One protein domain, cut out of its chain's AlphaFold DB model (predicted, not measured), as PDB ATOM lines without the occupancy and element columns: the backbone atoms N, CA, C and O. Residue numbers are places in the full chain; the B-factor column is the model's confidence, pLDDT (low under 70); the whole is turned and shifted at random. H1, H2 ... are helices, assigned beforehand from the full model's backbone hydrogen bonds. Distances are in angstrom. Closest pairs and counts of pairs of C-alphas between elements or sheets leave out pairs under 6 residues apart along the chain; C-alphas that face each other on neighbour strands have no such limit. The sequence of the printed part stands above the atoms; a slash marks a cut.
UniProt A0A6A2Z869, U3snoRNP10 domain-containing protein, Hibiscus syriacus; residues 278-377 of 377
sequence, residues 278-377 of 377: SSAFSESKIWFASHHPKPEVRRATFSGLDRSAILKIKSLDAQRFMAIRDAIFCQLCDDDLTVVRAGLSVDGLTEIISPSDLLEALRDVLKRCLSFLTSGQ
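Overview. This is residues 278 to 377 of the 377 residues of the protein "U3snoRNP10 domain-containing protein" of Hibiscus syriacus (UniProt A0A6A2Z869). A small, elongated, all-helix body is built round H4, with H1 along one side of it and the long H7 running the same way beside its last residues, shifted so far along that residues 370 to 377 stick out. H2 and H5 lie side by side and run back against H1 and H4, H3 folds back beside the first part of H4, and the short H6 sits near H3 and H4. The printed part has 100 residues with seven named helices, H1 to H7 in chain order, and no named strand. It is compact, with a radius of gyration of the C-alphas of 14.0 A, and spans 48 by 29 by 18 A.

Arrangement. H1, residues 283 to 290, touches H4, residues 318 to 332, at a shallow tilt of 7 degrees, the same way; the closest C-alphas are those of Trp 287 and Ala 327, 6.1 A apart. H1 forms a helical hairpin with H2, residues 295 to 303, closest at the C-alphas of Ser 290 and Arg 298, 4.8 A. H2 touches H5, residues 337 to 344, at a shallow tilt of 15 degrees, the same way, with the C-alphas of Arg 299 and Val 339 closest at 4.8 A. H3, residues 307 to 316, is apart from H2 and forms a hairpin with H4, touching its residues 320 to 324 alone; the C-alphas of Lys 314 and Phe 321 are closest, 5.2 A apart. H4 is the hub, touching four helices. H4 and H5 form another hairpin, opposite ways at 36 degrees, only just a steep tilt, with the C-alphas of Leu 332 and Val 340 closest at 4.8 A. H6, residues 349 to 352, is near H3, and close to but not clearly touching H4. H7, residues 355 to 375, touches H4 with residues 358 to 365 alone, at a shallow tilt of 19 degrees, the same way; the C-alphas of Leu 332 and Ala 361 are closest, 6.0 A apart. Every O i to N i+4 pair is within hydrogen-bond range in H1, H3, H4, H5 and H7, against 4 of 5 in H2, and H6 is too short for such a pair.

Along the chain. H1 begins at C-alpha 283, (58.031, -26.175, -23.280), and is 10.5 A long; H2 measures 12.5 A and H3 14.5 A. H4 starts at C-alpha 318, (58.944, -28.309, -10.924), and is 21.4 A long. H5 measures 10.3 A, H6 5.1 A and H7 30.1 A, ending at C-alpha 375, (78.346, 5.494, -27.927).

Size, cuts and confidence. The C-alphas farthest apart are those of Ser 278 and Thr 374, 48.4 A. The printed part has no cut, and the six links between its helices are tight. Residues 370 to 377 stand free, and Gln 377 is the chain's last residue. The mean pLDDT of the printed part is 76.0, with 27 residues under 70, among them 278 to 284 and 311 to 317.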
ATOM      1  N   SER A 278      45.922 -29.637 -27.043       34.06
ATOM      2  CA  SER A 278      45.041 -28.823 -26.179       34.06
ATOM      3  C   SER A 278      45.764 -27.972 -25.122       34.06
ATOM      4  O   SER A 278      45.163 -27.040 -24.592       34.06
ATOM      5  N   SER A 279      47.056 -28.195 -24.844       40.53
ATOM      6  CA  SER A 279      47.850 -27.239 -24.057       40.53
ATOM      7  C   SER A 279      48.369 -26.137 -24.975       40.53
ATOM      8  O   SER A 279      49.220 -26.386 -25.827       40.53
ATOM      9  N   ALA A 280      47.854 -24.917 -24.816       41.62
ATOM     10  CA  ALA A 280      48.162 -23.765 -25.670       41.62
ATOM     11  C   ALA A 280      49.660 -23.395 -25.740       41.62
ATOM     12  O   ALA A 280      50.063 -22.656 -26.633       41.62
ATOM     13  N   PHE A 281      50.501 -23.941 -24.856       50.31
ATOM     14  CA  PHE A 281      51.943 -23.722 -24.851       50.31
ATOM     15  C   PHE A 281      52.666 -25.023 -24.510       50.31
ATOM     16  O   PHE A 281      52.290 -25.711 -23.559       50.31
ATOM     17  N   SER A 282      53.701 -25.354 -25.282       55.75
ATOM     18  CA  SER A 282      54.598 -26.463 -24.959       55.75
ATOM     19  C   SER A 282      56.012 -25.956 -24.699       55.75
ATOM     20  O   SER A 282      56.441 -24.966 -25.294       55.75
ATOM     21  N   GLU A 283      56.727 -26.615 -23.791       63.41
ATOM     22  CA  GLU A 283      58.031 -26.175 -23.280       63.41
ATOM     23  C   GLU A 283      59.065 -26.007 -24.385       63.41
ATOM     24  O   GLU A 283      59.794 -25.015 -24.405       63.41
ATOM     25  N   SER A 284      59.108 -26.939 -25.341       63.25
ATOM     26  CA  SER A 284      60.076 -26.837 -26.423       63.25
ATOM     27  C   SER A 284      59.707 -25.739 -27.422       63.25
ATOM     28  O   SER A 284      60.613 -25.117 -27.968       63.25
ATOM     29  N   LYS A 285      58.414 -25.415 -27.620       70.44
ATOM     30  CA  LYS A 285      57.992 -24.237 -28.409       70.44
ATOM     31  C   LYS A 285      58.523 -22.954 -27.798       70.44
ATOM     32  O   LYS A 285      59.135 -22.164 -28.510       70.44
ATOM     33  N   ILE A 286      58.338 -22.774 -26.489       72.12
ATOM     34  CA  ILE A 286      58.869 -21.606 -25.777       72.12
ATOM     35  C   ILE A 286      60.390 -21.588 -25.913       72.12
ATOM     36  O   ILE A 286      60.958 -20.569 -26.294       72.12
ATOM     37  N   TRP A 287      61.061 -22.715 -25.678       73.25
ATOM     38  CA  TRP A 287      62.517 -22.783 -25.732       73.25
ATOM     39  C   TRP A 287      63.083 -22.479 -27.128       73.25
ATOM     40  O   TRP A 287      63.956 -21.620 -27.250       73.25
ATOM     41  N   PHE A 288      62.576 -23.110 -28.192       69.38
ATOM     42  CA  PHE A 288      63.039 -22.859 -29.562       69.38
ATOM     43  C   PHE A 288      62.722 -21.440 -30.019       69.38
ATOM     44  O   PHE A 288      63.591 -20.770 -30.576       69.38
ATOM     45  N   ALA A 289      61.509 -20.957 -29.747       73.44
ATOM     46  CA  ALA A 289      61.110 -19.615 -30.140       73.44
ATOM     47  C   ALA A 289      61.878 -18.533 -29.354       73.44
ATOM     48  O   ALA A 289      62.178 -17.482 -29.910       73.44
ATOM     49  N   SER A 290      62.329 -18.826 -28.125       73.56
ATOM     50  CA  SER A 290      63.243 -17.962 -27.356       73.56
ATOM     51  C   SER A 290      64.641 -17.848 -27.963       73.56
ATOM     52  O   SER A 290      65.304 -16.843 -27.754       73.56
ATOM     53  N   HIS A 291      65.110 -18.853 -28.708       72.62
ATOM     54  CA  HIS A 291      66.437 -18.846 -29.347       72.62
ATOM     55  C   HIS A 291      66.360 -18.539 -30.851       72.62
ATOM     56  O   HIS A 291      67.346 -18.698 -31.578       72.62
ATOM     57  N   HIS A 292      65.191 -18.105 -31.326       73.50
ATOM     58  CA  HIS A 292      64.936 -17.838 -32.733       73.50
ATOM     59  C   HIS A 292      65.814 -16.686 -33.259       73.50
ATOM     60  O   HIS A 292      65.981 -15.685 -32.559       73.50
ATOM     61  N   PRO A 293      66.358 -16.757 -34.491       72.62
ATOM     62  CA  PRO A 293      67.200 -15.693 -35.047       72.62
ATOM     63  C   PRO A 293      66.468 -14.350 -35.172       72.62
ATOM     64  O   PRO A 293      67.048 -13.306 -34.867       72.62
ATOM     65  N   LYS A 294      65.189 -14.365 -35.564       77.44
ATOM     66  CA  LYS A 294      64.358 -13.155 -35.671       77.44
ATOM     67  C   LYS A 294      63.879 -12.657 -34.298       77.44
ATOM     68  O   LYS A 294      63.198 -13.423 -33.609       77.44
ATOM     69  N   PRO A 295      64.137 -11.387 -33.930       80.00
ATOM     70  CA  PRO A 295      63.702 -10.816 -32.651       80.00
ATOM     71  C   PRO A 295      62.176 -10.738 -32.523       80.00
ATOM     72  O   PRO A 295      61.637 -10.895 -31.433       80.00
ATOM     73  N   GLU A 296      61.456 -10.582 -33.634       78.88
ATOM     74  CA  GLU A 296      59.988 -10.550 -33.666       78.88
ATOM     75  C   GLU A 296      59.360 -11.846 -33.133       78.88
ATOM     76  O   GLU A 296      58.399 -11.791 -32.365       78.88
ATOM     77  N   VAL A 297      59.941 -13.001 -33.482       76.25
ATOM     78  CA  VAL A 297      59.493 -14.326 -33.023       76.25
ATOM     79  C   VAL A 297      59.815 -14.513 -31.542       76.25
ATOM     80  O   VAL A 297      58.945 -14.920 -30.766       76.25
ATOM     81  N   ARG A 298      61.025 -14.121 -31.113       82.56
ATOM     82  CA  ARG A 298      61.406 -14.141 -29.690       82.56
ATOM     83  C   ARG A 298      60.450 -13.286 -28.854       82.56
ATOM     84  O   ARG A 298      59.947 -13.737 -27.829       82.56
ATOM     85  N   ARG A 299      60.123 -12.082 -29.327       81.12
ATOM     86  CA  ARG A 299      59.191 -11.151 -28.676       81.12
ATOM     87  C   ARG A 299      57.762 -11.700 -28.599       81.12
ATOM     88  O   ARG A 299      57.118 -11.615 -27.552       81.12
ATOM     89  N   ALA A 300      57.261 -12.266 -29.699       76.88
ATOM     90  CA  ALA A 300      55.906 -12.815 -29.774       76.88
ATOM     91  C   ALA A 300      55.698 -13.998 -28.815       76.88
ATOM     92  O   ALA A 300      54.620 -14.134 -28.244       76.88
ATOM     93  N   THR A 301      56.749 -14.793 -28.584       76.50
ATOM     94  CA  THR A 301      56.718 -15.977 -27.707       76.50
ATOM     95  C   THR A 301      56.205 -15.659 -26.302       76.50
ATOM     96  O   THR A 301      55.424 -16.431 -25.755       76.50
ATOM     97  N   PHE A 302      56.595 -14.515 -25.731       69.88
ATOM     98  CA  PHE A 302      56.284 -14.166 -24.338       69.88
ATOM     99  C   PHE A 302      55.185 -13.127 -24.185       69.88
ATOM    100  O   PHE A 302      54.606 -13.011 -23.111       69.88
ATOM    101  N   SER A 303      54.817 -12.450 -25.275       68.56
ATOM    102  CA  SER A 303      53.652 -11.560 -25.293       68.56
ATOM    103  C   SER A 303      52.332 -12.319 -25.067       68.56
ATOM    104  O   SER A 303      51.322 -11.702 -24.748       68.56
ATOM    105  N   GLY A 304      52.332 -13.649 -25.241       64.38
ATOM    106  CA  GLY A 304      51.186 -14.528 -24.999       64.38
ATOM    107  C   GLY A 304      51.259 -15.378 -23.724       64.38
ATOM    108  O   GLY A 304      50.380 -16.217 -23.537       64.38
ATOM    109  N   LEU A 305      52.282 -15.223 -22.868       69.88
ATOM    110  CA  LEU A 305      52.401 -16.027 -21.643       69.88
ATOM    111  C   LEU A 305      51.412 -15.538 -20.569       69.88
ATOM    112  O   LEU A 305      51.543 -14.430 -20.058       69.88
ATOM    113  N   ASP A 306      50.454 -16.386 -20.186       70.31
ATOM    114  CA  ASP A 306      49.513 -16.103 -19.093       70.31
ATOM    115  C   ASP A 306      50.097 -16.526 -17.732       70.31
ATOM    116  O   ASP A 306      50.417 -17.700 -17.506       70.31
ATOM    117  N   ARG A 307      50.163 -15.581 -16.783       69.88
ATOM    118  CA  ARG A 307      50.560 -15.806 -15.382       69.88
ATOM    119  C   ARG A 307      49.829 -16.990 -14.754       69.88
ATOM    120  O   ARG A 307      50.437 -17.779 -14.026       69.88
ATOM    121  N   SER A 308      48.530 -17.131 -15.030       64.56
ATOM    122  CA  SER A 308      47.706 -18.184 -14.431       64.56
ATOM    123  C   SER A 308      48.142 -19.585 -14.882       64.56
ATOM    124  O   SER A 308      48.102 -20.536 -14.093       64.56
ATOM    125  N   ALA A 309      48.628 -19.710 -16.119       67.75
ATOM    126  CA  ALA A 309      49.153 -20.952 -16.669       67.75
ATOM    127  C   ALA A 309      50.526 -21.298 -16.071       67.75
ATOM    128  O   ALA A 309      50.747 -22.436 -15.656       67.75
ATOM    129  N   ILE A 310      51.422 -20.315 -15.937       70.00
ATOM    130  CA  ILE A 310      52.777 -20.516 -15.393       70.00
ATOM    131  C   ILE A 310      52.727 -20.945 -13.920       70.00
ATOM    132  O   ILE A 310      53.423 -21.876 -13.507       70.00
ATOM    133  N   LEU A 311      51.874 -20.302 -13.116       66.88
ATOM    134  CA  LEU A 311      51.739 -20.623 -11.692       66.88
ATOM    135  C   LEU A 311      51.095 -21.995 -11.455       66.88
ATOM    136  O   LEU A 311      51.473 -22.687 -10.510       66.88
ATOM    137  N   LYS A 312      50.184 -22.438 -12.332       68.25
ATOM    138  CA  LYS A 312      49.675 -23.821 -12.305       68.25
ATOM    139  C   LYS A 312      50.798 -24.826 -12.562       68.25
ATOM    140  O   LYS A 312      50.908 -25.805 -11.827       68.25
ATOM    141  N   ILE A 313      51.674 -24.556 -13.533       68.19
ATOM    142  CA  ILE A 313      52.831 -25.410 -13.842       68.19
ATOM    143  C   ILE A 313      53.790 -25.487 -12.647       68.19
ATOM    144  O   ILE A 313      54.210 -26.584 -12.298       68.19
ATOM    145  N   LYS A 314      54.044 -24.375 -11.941       69.69
ATOM    146  CA  LYS A 314      54.858 -24.351 -10.708       69.69
ATOM    147  C   LYS A 314      54.398 -25.365  -9.655       69.69
ATOM    148  O   LYS A 314      55.229 -25.923  -8.946       69.69
ATOM    149  N   SER A 315      53.086 -25.584  -9.543       64.56
ATOM    150  CA  SER A 315      52.493 -26.511  -8.569       64.56
ATOM    151  C   SER A 315      52.453 -27.971  -9.028       64.56
ATOM    152  O   SER A 315      52.441 -28.870  -8.192       64.56
ATOM    153  N   LEU A 316      52.424 -28.204 -10.343       67.25
ATOM    154  CA  LEU A 316      52.230 -29.527 -10.944       67.25
ATOM    155  C   LEU A 316      53.545 -30.168 -11.393       67.25
ATOM    156  O   LEU A 316      53.651 -31.391 -11.393       67.25
ATOM    157  N   ASP A 317      54.526 -29.359 -11.795       68.44
ATOM    158  CA  ASP A 317      55.762 -29.836 -12.399       68.44
ATOM    159  C   ASP A 317      56.917 -28.833 -12.221       68.44
ATOM    160  O   ASP A 317      57.038 -27.816 -12.915       68.44
ATOM    161  N   ALA A 318      57.798 -29.144 -11.266       70.50
ATOM    162  CA  ALA A 318      58.944 -28.309 -10.924       70.50
ATOM    163  C   ALA A 318      59.964 -28.190 -12.070       70.50
ATOM    164  O   ALA A 318      60.592 -27.141 -12.222       70.50
ATOM    165  N   GLN A 319      60.124 -29.233 -12.890       65.69
ATOM    166  CA  GLN A 319      61.098 -29.235 -13.980       65.69
ATOM    167  C   GLN A 319      60.627 -28.340 -15.132       65.69
ATOM    168  O   GLN A 319      61.406 -27.544 -15.660       65.69
ATOM    169  N   ARG A 320      59.328 -28.386 -15.446       67.19
ATOM    170  CA  ARG A 320      58.700 -27.498 -16.437       67.19
ATOM    171  C   ARG A 320      58.776 -26.035 -16.043       67.19
ATOM    172  O   ARG A 320      59.074 -25.169 -16.864       67.19
ATOM    173  N   PHE A 321      58.527 -25.755 -14.767       72.88
ATOM    174  CA  PHE A 321      58.624 -24.400 -14.244       72.88
ATOM    175  C   PHE A 321      60.050 -23.843 -14.360       72.88
ATOM    176  O   PHE A 321      60.219 -22.690 -14.755       72.88
ATOM    177  N   MET A 322      61.072 -24.665 -14.090       72.31
ATOM    178  CA  MET A 322      62.475 -24.271 -14.268       72.31
ATOM    179  C   MET A 322      62.799 -23.929 -15.728       72.31
ATOM    180  O   MET A 322      63.403 -22.892 -15.978       72.31
ATOM    181  N   ALA A 323      62.332 -24.720 -16.699       69.00
ATOM    182  CA  ALA A 323      62.565 -24.439 -18.119       69.00
ATOM    183  C   ALA A 323      61.934 -23.109 -18.579       69.00
ATOM    184  O   ALA A 323      62.555 -22.349 -19.324       69.00
ATOM    185  N   ILE A 324      60.718 -22.806 -18.112       75.25
ATOM    186  CA  ILE A 324      60.033 -21.537 -18.406       75.25
ATOM    187  C   ILE A 324      60.764 -20.366 -17.745       75.25
ATOM    188  O   ILE A 324      61.005 -19.351 -18.398       75.25
ATOM    189  N   ARG A 325      61.157 -20.510 -16.472       80.44
ATOM    190  CA  ARG A 325      61.948 -19.502 -15.755       80.44
ATOM    191  C   ARG A 325      63.249 -19.198 -16.496       80.44
ATOM    192  O   ARG A 325      63.550 -18.026 -16.709       80.44
ATOM    193  N   ASP A 326      63.987 -20.225 -16.912       78.69
ATOM    194  CA  ASP A 326      65.242 -20.070 -17.650       78.69
ATOM    195  C   ASP A 326      65.020 -19.360 -18.991       78.69
ATOM    196  O   ASP A 326      65.807 -18.497 -19.371       78.69
ATOM    197  N   ALA A 327      63.934 -19.681 -19.701       78.06
ATOM    198  CA  ALA A 327      63.601 -19.044 -20.972       78.06
ATOM    199  C   ALA A 327      63.277 -17.546 -20.807       78.06
ATOM    200  O   ALA A 327      63.778 -16.727 -21.577       78.06
ATOM    201  N   ILE A 328      62.508 -17.177 -19.773       81.75
ATOM    202  CA  ILE A 328      62.228 -15.769 -19.442       81.75
ATOM    203  C   ILE A 328      63.522 -15.056 -19.032       81.75
ATOM    204  O   ILE A 328      63.790 -13.950 -19.495       81.75
ATOM    205  N   PHE A 329      64.355 -15.693 -18.205       82.00
ATOM    206  CA  PHE A 329      65.628 -15.117 -17.776       82.00
ATOM    207  C   PHE A 329      66.564 -14.848 -18.963       82.00
ATOM    208  O   PHE A 329      67.138 -13.766 -19.058       82.00
ATOM    209  N   CYS A 330      66.653 -15.773 -19.928       78.75
ATOM    210  CA  CYS A 330      67.412 -15.560 -21.161       78.75
ATOM    211  C   CYS A 330      66.936 -14.330 -21.954       78.75
ATOM    212  O   CYS A 330      67.775 -13.634 -22.519       78.75
ATOM    213  N   GLN A 331      65.633 -14.021 -21.974       80.81
ATOM    214  CA  GLN A 331      65.126 -12.829 -22.669       80.81
ATOM    215  C   GLN A 331      65.529 -11.516 -22.011       80.81
ATOM    216  O   GLN A 331      65.752 -10.524 -22.701       80.81
ATOM    217  N   LEU A 332      65.641 -11.488 -20.683       84.88
ATOM    218  CA  LEU A 332      66.131 -10.300 -19.981       84.88
ATOM    219  C   LEU A 332      67.587  -9.989 -20.368       84.88
ATOM    220  O   LEU A 332      68.011  -8.832 -20.363       84.88
ATOM    221  N   CYS A 333      68.322 -11.022 -20.780       82.25
ATOM    222  CA  CYS A 333      69.684 -10.938 -21.287       82.25
ATOM    223  C   CYS A 333      69.770 -10.828 -22.825       82.25
ATOM    224  O   CYS A 333      70.879 -10.856 -23.348       82.25
ATOM    225  N   ASP A 334      68.652 -10.686 -23.553       85.12
ATOM    226  CA  ASP A 334      68.638 -10.641 -25.028       85.12
ATOM    227  C   ASP A 334      69.338  -9.393 -25.577       85.12
ATOM    228  O   ASP A 334      69.284  -8.325 -24.962       85.12
ATOM    229  N   ASP A 335      69.980  -9.521 -26.739       83.56
ATOM    230  CA  ASP A 335      70.677  -8.426 -27.423       83.56
ATOM    231  C   ASP A 335      69.708  -7.355 -27.964       83.56
ATOM    232  O   ASP A 335      70.075  -6.186 -28.080       83.56
ATOM    233  N   ASP A 336      68.465  -7.731 -28.283       83.88
ATOM    234  CA  ASP A 336      67.436  -6.827 -28.793       83.88
ATOM    235  C   ASP A 336      66.583  -6.257 -27.647       83.88
ATOM    236  O   ASP A 336      65.843  -6.970 -26.960       83.88
ATOM    237  N   LEU A 337      66.626  -4.932 -27.465       86.00
ATOM    238  CA  LEU A 337      65.890  -4.240 -26.400       86.00
ATOM    239  C   LEU A 337      64.363  -4.408 -26.495       86.00
ATOM    240  O   LEU A 337      63.670  -4.305 -25.480       86.00
ATOM    241  N   THR A 338      63.808  -4.678 -27.681       86.19
ATOM    242  CA  THR A 338      62.371  -4.946 -27.840       86.19
ATOM    243  C   THR A 338      61.978  -6.316 -27.289       86.19
ATOM    244  O   THR A 338      60.861  -6.468 -26.792       86.19
ATOM    245  N   VAL A 339      62.899  -7.285 -27.315       85.25
ATOM    246  CA  VAL A 339      62.731  -8.602 -26.689       85.25
ATOM    247  C   VAL A 339      62.884  -8.485 -25.175       85.25
ATOM    248  O   VAL A 339      62.010  -8.951 -24.447       85.25
ATOM    249  N   VAL A 340      63.905  -7.760 -24.699       86.56
ATOM    250  CA  VAL A 340      64.084  -7.459 -23.263       86.56
ATOM    251  C   VAL A 340      62.828  -6.812 -22.680       86.56
ATOM    252  O   VAL A 340      62.345  -7.208 -21.618       86.56
ATOM    253  N   ARG A 341      62.246  -5.837 -23.392       85.19
ATOM    254  CA  ARG A 341      61.002  -5.176 -22.980       85.19
ATOM    255  C   ARG A 341      59.834  -6.155 -22.865       85.19
ATOM    256  O   ARG A 341      59.053  -6.031 -21.925       85.19
ATOM    257  N   ALA A 342      59.696  -7.097 -23.797       84.00
ATOM    258  CA  ALA A 342      58.648  -8.112 -23.721       84.00
ATOM    259  C   ALA A 342      58.854  -9.053 -22.527       84.00
ATOM    260  O   ALA A 342      57.899  -9.291 -21.797       84.00
ATOM    261  N   GLY A 343      60.092  -9.482 -22.254       84.62
ATOM    262  CA  GLY A 343      60.424 -10.275 -21.064       84.62
ATOM    263  C   GLY A 343      60.108  -9.552 -19.747       84.62
ATOM    264  O   GLY A 343      59.552 -10.145 -18.827       84.62
ATOM    265  N   LEU A 344      60.379  -8.242 -19.675       84.56
ATOM    266  CA  LEU A 344      60.010  -7.398 -18.528       84.56
ATOM    267  C   LEU A 344      58.497  -7.172 -18.387       84.56
ATOM    268  O   LEU A 344      58.038  -6.818 -17.306       84.56
ATOM    269  N   SER A 345      57.737  -7.360 -19.467       84.81
ATOM    270  CA  SER A 345      56.280  -7.183 -19.495       84.81
ATOM    271  C   SER A 345      55.518  -8.476 -19.177       84.81
ATOM    272  O   SER A 345      54.296  -8.488 -19.275       84.81
ATOM    273  N   VAL A 346      56.216  -9.560 -18.819       83.12
ATOM    274  CA  VAL A 346      55.582 -10.827 -18.429       83.12
ATOM    275  C   VAL A 346      54.864 -10.661 -17.088       83.12
ATOM    276  O   VAL A 346      55.465 -10.297 -16.072       83.12
ATOM    277  N   ASP A 347      53.572 -10.981 -17.072       79.50
ATOM    278  CA  ASP A 347      52.745 -10.881 -15.874       79.50
ATOM    279  C   ASP A 347      53.246 -11.814 -14.759       79.50
ATOM    280  O   ASP A 347      53.381 -13.026 -14.930       79.50
ATOM    281  N   GLY A 348      53.491 -11.252 -13.571       76.19
ATOM    282  CA  GLY A 348      53.963 -12.014 -12.409       76.19
ATOM    283  C   GLY A 348      55.457 -12.361 -12.428       76.19
ATOM    284  O   GLY A 348      55.868 -13.268 -11.709       76.19
ATOM    285  N   LEU A 349      56.280 -11.641 -13.201       81.94
ATOM    286  CA  LEU A 349      57.731 -11.860 -13.311       81.94
ATOM    287  C   LEU A 349      58.453 -12.035 -11.960       81.94
ATOM    288  O   LEU A 349      59.309 -12.908 -11.824       81.94
ATOM    289  N   THR A 350      58.077 -11.254 -10.945       81.56
ATOM    290  CA  THR A 350      58.659 -11.289  -9.589       81.56
ATOM    291  C   THR A 350      58.314 -12.549  -8.788       81.56
ATOM    292  O   THR A 350      58.971 -12.845  -7.793       81.56
ATOM    293  N   GLU A 351      57.297 -13.307  -9.205       81.06
ATOM    294  CA  GLU A 351      56.911 -14.598  -8.614       81.06
ATOM    295  C   GLU A 351      57.581 -15.787  -9.325       81.06
ATOM    296  O   GLU A 351      57.570 -16.921  -8.813       81.06
ATOM    297  N   ILE A 352      58.144 -15.523 -10.511       81.31
ATOM    298  CA  ILE A 352      58.773 -16.497 -11.405       81.31
ATOM    299  C   ILE A 352      60.298 -16.477 -11.246       81.31
ATOM    300  O   ILE A 352      60.913 -17.532 -11.087       81.31
ATOM    301  N   ILE A 353      60.902 -15.288 -11.268       83.81
ATOM    302  CA  ILE A 353      62.349 -15.077 -11.160       83.81
ATOM    303  C   ILE A 353      62.687 -14.582  -9.756       83.81
ATOM    304  O   ILE A 353      61.959 -13.777  -9.176       83.81
ATOM    305  N   SER A 354      63.798 -15.068  -9.197       85.38
ATOM    306  CA  SER A 354      64.237 -14.623  -7.879       85.38
ATOM    307  C   SER A 354      64.595 -13.123  -7.900       85.38
ATOM    308  O   SER A 354      65.119 -12.628  -8.901       85.38
ATOM    309  N   PRO A 355      64.354 -12.373  -6.809       84.81
ATOM    310  CA  PRO A 355      64.678 -10.948  -6.768       84.81
ATOM    311  C   PRO A 355      66.156 -10.643  -7.055       84.81
ATOM    312  O   PRO A 355      66.455  -9.616  -7.660       84.81
ATOM    313  N   SER A 356      67.073 -11.532  -6.653       85.81
ATOM    314  CA  SER A 356      68.509 -11.393  -6.924       85.81
ATOM    315  C   SER A 356      68.824 -11.499  -8.413       85.81
ATOM    316  O   SER A 356      69.496 -10.622  -8.949       85.81
ATOM    317  N   ASP A 357      68.287 -12.522  -9.085       85.12
ATOM    318  CA  ASP A 357      68.530 -12.753 -10.513       85.12
ATOM    319  C   ASP A 357      67.923 -11.613 -11.345       85.12
ATOM    320  O   ASP A 357      68.531 -11.119 -12.293       85.12
ATOM    321  N   LEU A 358      66.730 -11.141 -10.961       86.75
ATOM    322  CA  LEU A 358      66.060 -10.034 -11.640       86.75
ATOM    323  C   LEU A 358      66.845  -8.721 -11.511       86.75
ATOM    324  O   LEU A 358      66.985  -7.990 -12.491       86.75
ATOM    325  N   LEU A 359      67.371  -8.418 -10.320       87.81
ATOM    326  CA  LEU A 359      68.212  -7.239 -10.098       87.81
ATOM    327  C   LEU A 359      69.503  -7.297 -10.917       87.81
ATOM    328  O   LEU A 359      69.919  -6.281 -11.475       87.81
ATOM    329  N   GLU A 360      70.127  -8.471 -11.005       88.56
ATOM    330  CA  GLU A 360      71.312  -8.683 -11.833       88.56
ATOM    331  C   GLU A 360      71.014  -8.453 -13.319       88.56
ATOM    332  O   GLU A 360      71.694  -7.646 -13.959       88.56
ATOM    333  N   ALA A 361      69.945  -9.056 -13.840       85.94
ATOM    334  CA  ALA A 361      69.535  -8.867 -15.226       85.94
ATOM    335  C   ALA A 361      69.214  -7.391 -15.534       85.94
ATOM    336  O   ALA A 361      69.685  -6.841 -16.529       85.94
ATOM    337  N   LEU A 362      68.477  -6.703 -14.651       88.25
ATOM    338  CA  LEU A 362      68.166  -5.276 -14.796       88.25
ATOM    339  C   LEU A 362      69.422  -4.401 -14.787       88.25
ATOM    340  O   LEU A 362      69.534  -3.472 -15.587       88.25
ATOM    341  N   ARG A 363      70.382  -4.696 -13.906       89.31
ATOM    342  CA  ARG A 363      71.671  -3.998 -13.860       89.31
ATOM    343  C   ARG A 363      72.409  -4.129 -15.191       89.31
ATOM    344  O   ARG A 363      72.969  -3.146 -15.673       89.31
ATOM    345  N   ASP A 364      72.409  -5.315 -15.785       86.94
ATOM    346  CA  ASP A 364      73.125  -5.571 -17.034       86.94
ATOM    347  C   ASP A 364      72.401  -4.960 -18.249       86.94
ATOM    348  O   ASP A 364      73.047  -4.404 -19.140       86.94
ATOM    349  N   VAL A 365      71.064  -4.931 -18.248       87.31
ATOM    350  CA  VAL A 365      70.262  -4.137 -19.198       87.31
ATOM    351  C   VAL A 365      70.601  -2.647 -19.087       87.31
ATOM    352  O   VAL A 365      70.909  -2.018 -20.095       87.31
ATOM    353  N   LEU A 366      70.611  -2.083 -17.875       88.00
ATOM    354  CA  LEU A 366      70.921  -0.667 -17.651       88.00
ATOM    355  C   LEU A 366      72.331  -0.307 -18.124       88.00
ATOM    356  O   LEU A 366      72.502   0.714 -18.788       88.00
ATOM    357  N   LYS A 367      73.331  -1.150 -17.836       87.62
ATOM    358  CA  LYS A 367      74.701  -0.971 -18.344       87.62
ATOM    359  C   LYS A 367      74.743  -0.931 -19.871       87.62
ATOM    360  O   LYS A 367      75.424  -0.072 -20.426       87.62
ATOM    361  N   ARG A 368      74.003  -1.814 -20.551       85.31
ATOM    362  CA  ARG A 368      73.914  -1.814 -22.021       85.31
ATOM    363  C   ARG A 368      73.230  -0.557 -22.549       85.31
ATOM    364  O   ARG A 368      73.785   0.101 -23.421       85.31
ATOM    365  N   CYS A 369      72.100  -0.155 -21.972       85.62
ATOM    366  CA  CYS A 369      71.428   1.095 -22.339       85.62
ATOM    367  C   CYS A 369      72.346   2.315 -22.169       85.62
ATOM    368  O   CYS A 369      72.432   3.152 -23.061       85.62
ATOM    369  N   LEU A 370      73.084   2.387 -21.056       87.25
ATOM    370  CA  LEU A 370      74.098   3.419 -20.825       87.25
ATOM    371  C   LEU A 370      75.198   3.383 -21.892       87.25
ATOM    372  O   LEU A 370      75.607   4.440 -22.356       87.25
ATOM    373  N   SER A 371      75.649   2.196 -22.308       85.06
ATOM    374  CA  SER A 371      76.653   2.054 -23.369       85.06
ATOM    375  C   SER A 371      76.155   2.499 -24.750       85.06
ATOM    376  O   SER A 371      76.932   3.063 -25.516       85.06
ATOM    377  N   PHE A 372      74.866   2.331 -25.059       83.31
ATOM    378  CA  PHE A 372      74.267   2.874 -26.285       83.31
ATOM    379  C   PHE A 372      74.197   4.406 -26.226       83.31
ATOM    380  O   PHE A 372      74.674   5.089 -27.129       83.31
ATOM    381  N   LEU A 373      73.744   4.954 -25.092       83.69
ATOM    382  CA  LEU A 373      73.667   6.402 -24.871       83.69
ATOM    383  C   LEU A 373      75.035   7.096 -24.940       83.69
ATOM    384  O   LEU A 373      75.125   8.219 -25.431       83.69
ATOM    385  N   THR A 374      76.100   6.454 -24.453       83.06
ATOM    386  CA  THR A 374      77.460   7.015 -24.495       83.06
ATOM    387  C   THR A 374      78.179   6.777 -25.820       83.06
ATOM    388  O   THR A 374      79.084   7.540 -26.147       83.06
ATOM    389  N   SER A 375      77.786   5.760 -26.594       76.56
ATOM    390  CA  SER A 375      78.346   5.494 -27.927       76.56
ATOM    391  C   SER A 375      77.652   6.266 -29.057       76.56
ATOM    392  O   SER A 375      78.176   6.298 -30.169       76.56
ATOM    393  N   GLY A 376      76.532   6.945 -28.775       54.72
ATOM    394  CA  GLY A 376      75.821   7.792 -29.741       54.72
ATOM    395  C   GLY A 376      75.078   7.012 -30.833       54.72
ATOM    396  O   GLY A 376      74.814   7.582 -31.892       54.72
ATOM    397  N   GLN A 377      74.785   5.730 -30.584       47.72
ATOM    398  CA  GLN A 377      73.929   4.882 -31.422       47.72
ATOM    399  C   GLN A 377      72.472   4.912 -30.970       47.72
ATOM    400  O   GLN A 377      72.230   4.917 -29.741       47.72
TER     401      GLN A 377